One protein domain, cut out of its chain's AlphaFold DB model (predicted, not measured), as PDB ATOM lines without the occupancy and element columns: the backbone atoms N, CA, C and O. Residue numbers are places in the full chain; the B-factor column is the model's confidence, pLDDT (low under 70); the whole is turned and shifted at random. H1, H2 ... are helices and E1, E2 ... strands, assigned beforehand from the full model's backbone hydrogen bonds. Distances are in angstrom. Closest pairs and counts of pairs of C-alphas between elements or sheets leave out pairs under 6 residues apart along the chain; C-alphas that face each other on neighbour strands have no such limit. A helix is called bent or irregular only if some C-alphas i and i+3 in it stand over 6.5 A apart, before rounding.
ATOM      1  N   VAL A  23      14.528  49.865 -35.981       95.06
ATOM      2  CA  VAL A  23      15.556  49.230 -35.153       95.06
ATOM      3  C   VAL A  23      15.761  50.072 -33.902       95.06
ATOM      4  O   VAL A  23      16.011  51.275 -33.985       95.06
ATOM      5  N   THR A  24      15.676  49.446 -32.729       92.88
ATOM      6  CA  THR A  24      15.955  50.153 -31.475       92.88
ATOM      7  C   THR A  24      17.461  50.326 -31.312       92.88
ATOM      8  O   THR A  24      18.210  49.355 -31.375       92.88
ATOM      9  N   VAL A  25      17.916  51.549 -31.043       92.81
ATOM     10  CA  VAL A  25      19.326  51.838 -30.749       92.81
ATOM     11  C   VAL A  25      19.460  52.163 -29.264       92.81
ATOM     12  O   VAL A  25      18.877  53.128 -28.782       92.81
ATOM     13  N   TRP A  26      20.206  51.342 -28.525       91.00
ATOM     14  CA  TRP A  26      20.467  51.540 -27.094       91.00
ATOM     15  C   TRP A  26      21.625  52.495 -26.826       91.00
ATOM     16  O   TRP A  26      21.604  53.224 -25.839       91.00
ATOM     17  N   MET A  27      22.651  52.475 -27.676       90.81
ATOM     18  CA  MET A  27      23.830  53.322 -27.520       90.81
ATOM     19  C   MET A  27      24.449  53.625 -28.880       90.81
ATOM     20  O   MET A  27      24.496  52.762 -29.754       90.81
ATOM     21  N   THR A  28      24.976  54.835 -29.021       89.75
ATOM     22  CA  THR A  28      25.783  55.272 -30.161       89.75
ATOM     23  C   THR A  28      27.112  55.792 -29.634       89.75
ATOM     24  O   THR A  28      27.123  56.623 -28.725       89.75
ATOM     25  N   ALA A  29      28.222  55.332 -30.196       87.62
ATOM     26  CA  ALA A  29      29.549  55.854 -29.900       87.62
ATOM     27  C   ALA A  29      30.185  56.318 -31.208       87.62
ATOM     28  O   ALA A  29      30.400  55.511 -32.109       87.62
ATOM     29  N   GLN A  30      30.458  57.616 -31.316       84.88
ATOM     30  CA  GLN A  30      31.060  58.223 -32.499       84.88
ATOM     31  C   GLN A  30      32.382  58.882 -32.113       84.88
ATOM     32  O   GLN A  30      32.481  59.512 -31.058       84.88
ATOM     33  N   SER A  31      33.405  58.744 -32.955       80.00
ATOM     34  CA  SER A  31      34.656  59.475 -32.760       80.00
ATOM     35  C   SER A  31      34.445  60.976 -32.967       80.00
ATOM     36  O   SER A  31      33.622  61.399 -33.778       80.00
ATOM     37  N   ALA A  32      35.235  61.800 -32.277       72.44
ATOM     38  CA  ALA A  32      35.132  63.262 -32.363       72.44
ATOM     39  C   ALA A  32      35.371  63.816 -33.782       72.44
ATOM     40  O   ALA A  32      34.890  64.893 -34.117       72.44
ATOM     41  N   ASN A  33      36.106  63.080 -34.619       74.31
ATOM     42  CA  ASN A  33      36.344  63.416 -36.023       74.31
ATOM     43  C   ASN A  33      35.297  62.814 -36.983       74.31
ATOM     44  O   ASN A  33      35.457  62.923 -38.196       74.31
ATOM     45  N   GLY A  34      34.265  62.142 -36.462       69.94
ATOM     46  CA  GLY A  34      33.162  61.559 -37.228       69.94
ATOM     47  C   GLY A  34      33.507  60.315 -38.053       69.94
ATOM     48  O   GLY A  34      32.625  59.778 -38.712       69.94
ATOM     49  N   GLN A  35      34.756  59.843 -38.017       74.94
ATOM     50  CA  GLN A  35      35.255  58.774 -38.895       74.94
ATOM     51  C   GLN A  35      34.858  57.359 -38.476       74.94
ATOM     52  O   GLN A  35      34.899  56.452 -39.300       74.94
ATOM     53  N   SER A  36      34.487  57.148 -37.215       82.06
ATOM     54  CA  SER A  36      34.051  55.842 -36.726       82.06
ATOM     55  C   SER A  36      32.749  55.974 -35.960       82.06
ATOM     56  O   SER A  36      32.613  56.875 -35.126       82.06
ATOM     57  N   LEU A  37      31.829  55.048 -36.207       87.56
ATOM     58  CA  LEU A  37      30.554  54.948 -35.519       87.56
ATOM     59  C   LEU A  37      30.312  53.499 -35.103       87.56
ATOM     60  O   LEU A  37      30.356  52.591 -35.927       87.56
ATOM     61  N   ALA A  38      29.987  53.305 -33.832       90.62
ATOM     62  CA  ALA A  38      29.471  52.056 -33.307       90.62
ATOM     63  C   ALA A  38      28.040  52.269 -32.808       90.62
ATOM     64  O   ALA A  38      27.749  53.239 -32.100       90.62
ATOM     65  N   VAL A  39      27.157  51.336 -33.150       93.12
ATOM     66  CA  VAL A  39      25.774  51.304 -32.670       93.12
ATOM     67  C   VAL A  39      25.539  50.022 -31.887       93.12
ATOM     68  O   VAL A  39      25.977  48.941 -32.279       93.12
ATOM     69  N   VAL A  40      24.845  50.144 -30.764       94.56
ATOM     70  CA  VAL A  40      24.425  49.011 -29.941       94.56
ATOM     71  C   VAL A  40      22.926  48.872 -30.084       94.56
ATOM     72  O   VAL A  40      22.181  49.807 -29.788       94.56
ATOM     73  N   VAL A  41      22.494  47.696 -30.516       95.06
ATOM     74  CA  VAL A  41      21.086  47.357 -30.735       95.06
ATOM     75  C   VAL A  41      20.720  46.111 -29.923       95.06
ATOM     76  O   VAL A  41      21.606  45.308 -29.605       95.06
ATOM     77  N   PRO A  42      19.437  45.908 -29.577       94.31
ATOM     78  CA  PRO A  42      18.974  44.640 -29.030       94.31
ATOM     79  C   PRO A  42      19.339  43.473 -29.951       94.31
ATOM     80  O   PRO A  42      19.216  43.568 -31.171       94.31
ATOM     81  N   ARG A  43      19.717  42.330 -29.369       91.81
ATOM     82  CA  ARG A  43      20.085  41.123 -30.131       91.81
ATOM     83  C   ARG A  43      19.056  40.712 -31.206       91.81
ATOM     84  O   ARG A  43      19.499  40.348 -32.291       91.81
ATOM     85  N   PRO A  44      17.728  40.780 -30.972       94.06
ATOM     86  CA  PRO A  44      16.739  40.456 -32.006       94.06
ATOM     87  C   PRO A  44      16.780  41.370 -33.241       94.06
ATOM     88  O   PRO A  44      16.373  40.948 -34.320       94.06
ATOM     89  N   ASP A  45      17.286  42.596 -33.097       93.88
ATOM     90  CA  ASP A  45      17.338  43.586 -34.174       93.88
ATOM     91  C   ASP A  45      18.666  43.554 -34.953       93.88
ATOM     92  O   ASP A  45      18.792  44.252 -35.957       93.88
ATOM     93  N   ALA A  46      19.652  42.746 -34.540       92.06
ATOM     94  CA  ALA A  46      21.014  42.774 -35.086       92.06
ATOM     95  C   ALA A  46      21.078  42.518 -36.604       92.06
ATOM     96  O   ALA A  46      21.698  43.290 -37.336       92.06
ATOM     97  N   GLU A  47      20.402  41.474 -37.099       92.50
ATOM     98  CA  GLU A  47      20.385  41.162 -38.539       92.50
ATOM     99  C   GLU A  47      19.636  42.227 -39.348       92.50
ATOM    100  O   GLU A  47      20.070  42.610 -40.436       92.50
ATOM    101  N   ARG A  48      18.544  42.772 -38.795       94.38
ATOM    102  CA  ARG A  48      17.799  43.865 -39.433       94.38
ATOM    103  C   ARG A  48      18.662  45.117 -39.535       94.38
ATOM    104  O   ARG A  48      18.742  45.707 -40.606       94.38
ATOM    105  N   ALA A  49      19.339  45.484 -38.447       94.69
ATOM    106  CA  ALA A  49      20.267  46.606 -38.407       94.69
ATOM    107  C   ALA A  49      21.361  46.440 -39.465       94.69
ATOM    108  O   ALA A  49      21.571  47.333 -40.280       94.69
ATOM    109  N   ARG A  50      22.003  45.268 -39.518       94.75
ATOM    110  CA  ARG A  50      23.047  44.970 -40.501       94.75
ATOM    111  C   ARG A  50      22.544  45.105 -41.938       94.75
ATOM    112  O   ARG A  50      23.214  45.735 -42.748       94.75
ATOM    113  N   SER A  51      21.388  44.523 -42.256       94.06
ATOM    114  CA  SER A  51      20.819  44.568 -43.609       94.06
ATOM    115  C   SER A  51      20.504  45.999 -44.050       94.06
ATOM    116  O   SER A  51      20.836  46.378 -45.172       94.06
ATOM    117  N   VAL A  52      19.918  46.797 -43.159       95.69
ATOM    118  CA  VAL A  52      19.561  48.196 -43.425       95.69
ATOM    119  C   VAL A  52      20.808  49.043 -43.641       95.69
ATOM    120  O   VAL A  52      20.881  49.781 -44.616       95.69
ATOM    121  N   LEU A  53      21.824  48.888 -42.788       93.62
ATOM    122  CA  LEU A  53      23.081  49.628 -42.919       93.62
ATOM    123  C   LEU A  53      23.884  49.216 -44.151       93.62
ATOM    124  O   LEU A  53      24.478  50.071 -44.799       93.62
ATOM    125  N   ALA A  54      23.882  47.928 -44.503       92.88
ATOM    126  CA  ALA A  54      24.535  47.451 -45.718       92.88
ATOM    127  C   ALA A  54      23.872  48.029 -46.976       92.88
ATOM    128  O   ALA A  54      24.564  48.328 -47.944       92.88
ATOM    129  N   SER A  55      22.544  48.198 -46.950       93.31
ATOM    130  CA  SER A  55      21.800  48.841 -48.034       93.31
ATOM    131  C   SER A  55      22.052  50.348 -48.092       93.31
ATOM    132  O   SER A  55      22.288  50.878 -49.173       93.31
ATOM    133  N   GLU A  56      22.006  51.038 -46.950       91.75
ATOM    134  CA  GLU A  56      22.209  52.491 -46.865       91.75
ATOM    135  C   GLU A  56      23.624  52.912 -47.287       91.75
ATOM    136  O   GLU A  56      23.796  53.944 -47.928       91.75
ATOM    137  N   LEU A  57      24.634  52.101 -46.957       89.75
ATOM    138  CA  LEU A  57      26.049  52.386 -47.224       89.75
ATOM    139  C   LEU A  57      26.603  51.623 -48.437       89.75
ATOM    140  O   LEU A  57      27.816  51.451 -48.572       89.75
ATOM    141  N   ALA A  58      25.735  51.102 -49.308       91.12
ATOM    142  CA  ALA A  58      26.147  50.219 -50.399       91.12
ATOM    143  C   ALA A  58      27.144  50.889 -51.367       91.12
ATOM    144  O   ALA A  58      28.086  50.248 -51.844       91.12
ATOM    145  N   GLN A  59      26.962  52.185 -51.651       87.31
ATOM    146  CA  GLN A  59      27.846  52.928 -52.554       87.31
ATOM    147  C   GLN A  59      29.235  53.122 -51.940       87.31
ATOM    148  O   GLN A  59      30.240  52.870 -52.598       87.31
ATOM    149  N   GLU A  60      29.294  53.497 -50.670       88.81
ATOM    150  CA  GLU A  60      30.522  53.727 -49.919       88.81
ATOM    151  C   GLU A  60      31.296  52.418 -49.708       88.81
ATOM    152  O   GLU A  60      32.513  52.376 -49.899       88.81
ATOM    153  N   LEU A  61      30.595  51.323 -49.393       86.44
ATOM    154  CA  LEU A  61      31.182  49.987 -49.242       86.44
ATOM    155  C   LEU A  61      31.794  49.485 -50.560       86.44
ATOM    156  O   LEU A  61      32.913  48.977 -50.567       86.44
ATOM    157  N   SER A  62      31.089  49.661 -51.685       89.00
ATOM    158  CA  SER A  62      31.582  49.253 -53.014       89.00
ATOM    159  C   SER A  62      32.764  50.086 -53.518       89.00
ATOM    160  O   SER A  62      33.574  49.591 -54.299       89.00
ATOM    161  N   ARG A  63      32.891  51.336 -53.058       89.31
ATOM    162  CA  ARG A  63      34.022  52.225 -53.368       89.31
ATOM    163  C   ARG A  63      35.180  52.106 -52.375       89.31
ATOM    164  O   ARG A  63      36.172  52.810 -52.538       89.31
ATOM    165  N   HIS A  64      35.068  51.230 -51.371       84.38
ATOM    166  CA  HIS A  64      36.019  51.106 -50.261       84.38
ATOM    167  C   HIS A  64      36.248  52.426 -49.503       84.38
ATOM    168  O   HIS A  64      37.339  52.692 -49.002       84.38
ATOM    169  N   GLU A  65      35.214  53.267 -49.423       83.75
ATOM    170  CA  GLU A  65      35.240  54.525 -48.671       83.75
ATOM    171  C   GLU A  65      34.952  54.304 -47.177       83.75
ATOM    172  O   GLU A  65      35.331  55.133 -46.351       83.75
ATOM    173  N   VAL A  66      34.328  53.172 -46.828       84.00
ATOM    174  CA  VAL A  66      34.084  52.713 -45.453       84.00
ATOM    175  C   VAL A  66      34.494  51.247 -45.291       84.00
ATOM    176  O   VAL A  66      34.427  50.459 -46.237       84.00
ATOM    177  N   GLU A  67      34.923  50.876 -44.085       85.69
ATOM    178  CA  GLU A  67      35.253  49.488 -43.753       85.69
ATOM    179  C   GLU A  67      34.004  48.585 -43.772       85.69
ATOM    180  O   GLU A  67      32.883  49.064 -43.567       85.69
ATOM    181  N   PRO A  68      34.166  47.266 -43.998       86.69
ATOM    182  CA  PRO A  68      33.061  46.320 -43.901       86.69
ATOM    183  C   PRO A  68      32.369  46.384 -42.535       86.69
ATOM    184  O   PRO A  68      33.019  46.471 -41.496       86.69
ATOM    185  N   LEU A  69      31.040  46.268 -42.536       88.94
ATOM    186  CA  LEU A  69      30.248  46.259 -41.307       88.94
ATOM    187  C   LEU A  69      30.604  45.042 -40.436       88.94
ATOM    188  O   LEU A  69      30.246  43.906 -40.760       88.94
ATOM    189  N   GLU A  70      31.269  45.286 -39.308       91.19
ATOM    190  CA  GLU A  70      31.586  44.269 -38.309       91.19
ATOM    191  C   GLU A  70      30.451  44.143 -37.281       91.19
ATOM    192  O   GLU A  70      30.001  45.130 -36.697       91.19
ATOM    193  N   VAL A  71      29.998  42.913 -37.018       91.25
ATOM    194  CA  VAL A  71      28.994  42.625 -35.983       91.25
ATOM    195  C   VAL A  71      29.631  41.796 -34.878       91.25
ATOM    196  O   VAL A  71      30.057  40.664 -35.101       91.25
ATOM    197  N   ARG A  72      29.639  42.338 -33.656       91.69
ATOM    198  CA  ARG A  72      30.084  41.629 -32.452       91.69
ATOM    199  C   ARG A  72      28.896  41.230 -31.594       91.69
ATOM    200  O   ARG A  72      28.124  42.074 -31.147       91.69
ATOM    201  N   GLN A  73      28.772  39.933 -31.340       90.50
ATOM    202  CA  GLN A  73      27.731  39.365 -30.491       90.50
ATOM    203  C   GLN A  73      28.196  38.025 -29.894       90.50
ATOM    204  O   GLN A  73      28.898  37.284 -30.580       90.50
ATOM    205  N   PRO A  74      27.784  37.671 -28.662       93.00
ATOM    206  CA  PRO A  74      26.976  38.468 -27.737       93.00
ATOM    207  C   PRO A  74      27.806  39.495 -26.942       93.00
ATOM    208  O   PRO A  74      28.899  39.197 -26.464       93.00
TER     209      PRO A  74
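AT A GLANCE: This is residues 23 to 74 of the 506 residues of the protein "Homoserine dehydrogenase" of Myxococcus fulvus (strain ATCC BAA-855 / HW-1) (UniProt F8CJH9). The model is a small open V, with the two-stranded hairpin of E1 and E2 as one arm and the long helix H1 as the other, and a tight link from E2 to H1 at the corner. The short helix H2 follows at the far end of H1, and from there residues 63 to 74, with no named element, fold back alongside H1. The printed part has 52 residues, with two named strands and two named helices in the order E1, E2, H1, H2; the sheet is antiparallel, in the order E1, E2, and the class is mixed, helices and strands. The whole is only just compact, close to loose, with a radius of gyration of the C-alphas of 11.5 A, and its C-alphas span 30 by 25 by 17 A.

IN THESE COORDINATES: Strand E1 is residues 27 to 30 and begins at C-alpha 27, (23.830, 53.322, -27.520). Strand E2 is residues 37 to 40. Helix H1, residues 43 to 56, is the longest element and measures 20.3 A from its first C-alpha, at (20.085, 41.123, -30.131), to its last. H1 is irregular: C-alphas 44 and 47 are 7.5 A apart, against about 5 A in a regular helix. Helix H2 is residues 58 to 62 and ends at C-alpha 62, (31.582, 49.253, -53.014).

HOW THE PARTS SIT: E1 and E2 form a hairpin over a short link, residues 31 to 36. The two strands are antiparallel neighbours, with 171 degrees between their directions. C-alphas 30 and 37 face each other at 4.5 A, and C-alphas 28 and 39 at 4.7 A. N 38 and O 29 are within hydrogen-bond range at 2.8 A, and so are N 29 and O 38 at 2.9 A. A tight link of two residues joins E2 to H1. H1 is apart from E1. A tight link of one residue joins H1 to H2. These two helices are close but not clearly touching; their closest C-alphas, those of Ala 54 and Leu 61, are 7.9 A apart. H2 is apart from both E1 and E2. In H2 the O i to N i+4 pair is within hydrogen-bond range, and in H1 8 of 10 such pairs are.

THE WHOLE: The two C-alphas farthest apart are those of Asn 33 and Pro 44, at 30.5 A. The first and last printed C-alphas, those of Val 23 and Pro 74, are 17.4 A apart. The printed part has no cut, and no link between named elements is long. The C-alphas of residues 63 to 74 lie 6 to 17 A from the mean of the C-alphas. The mean pLDDT of the printed part is 89.2, and one residue, Gly 34 in the link from E1 to E2, is under 70.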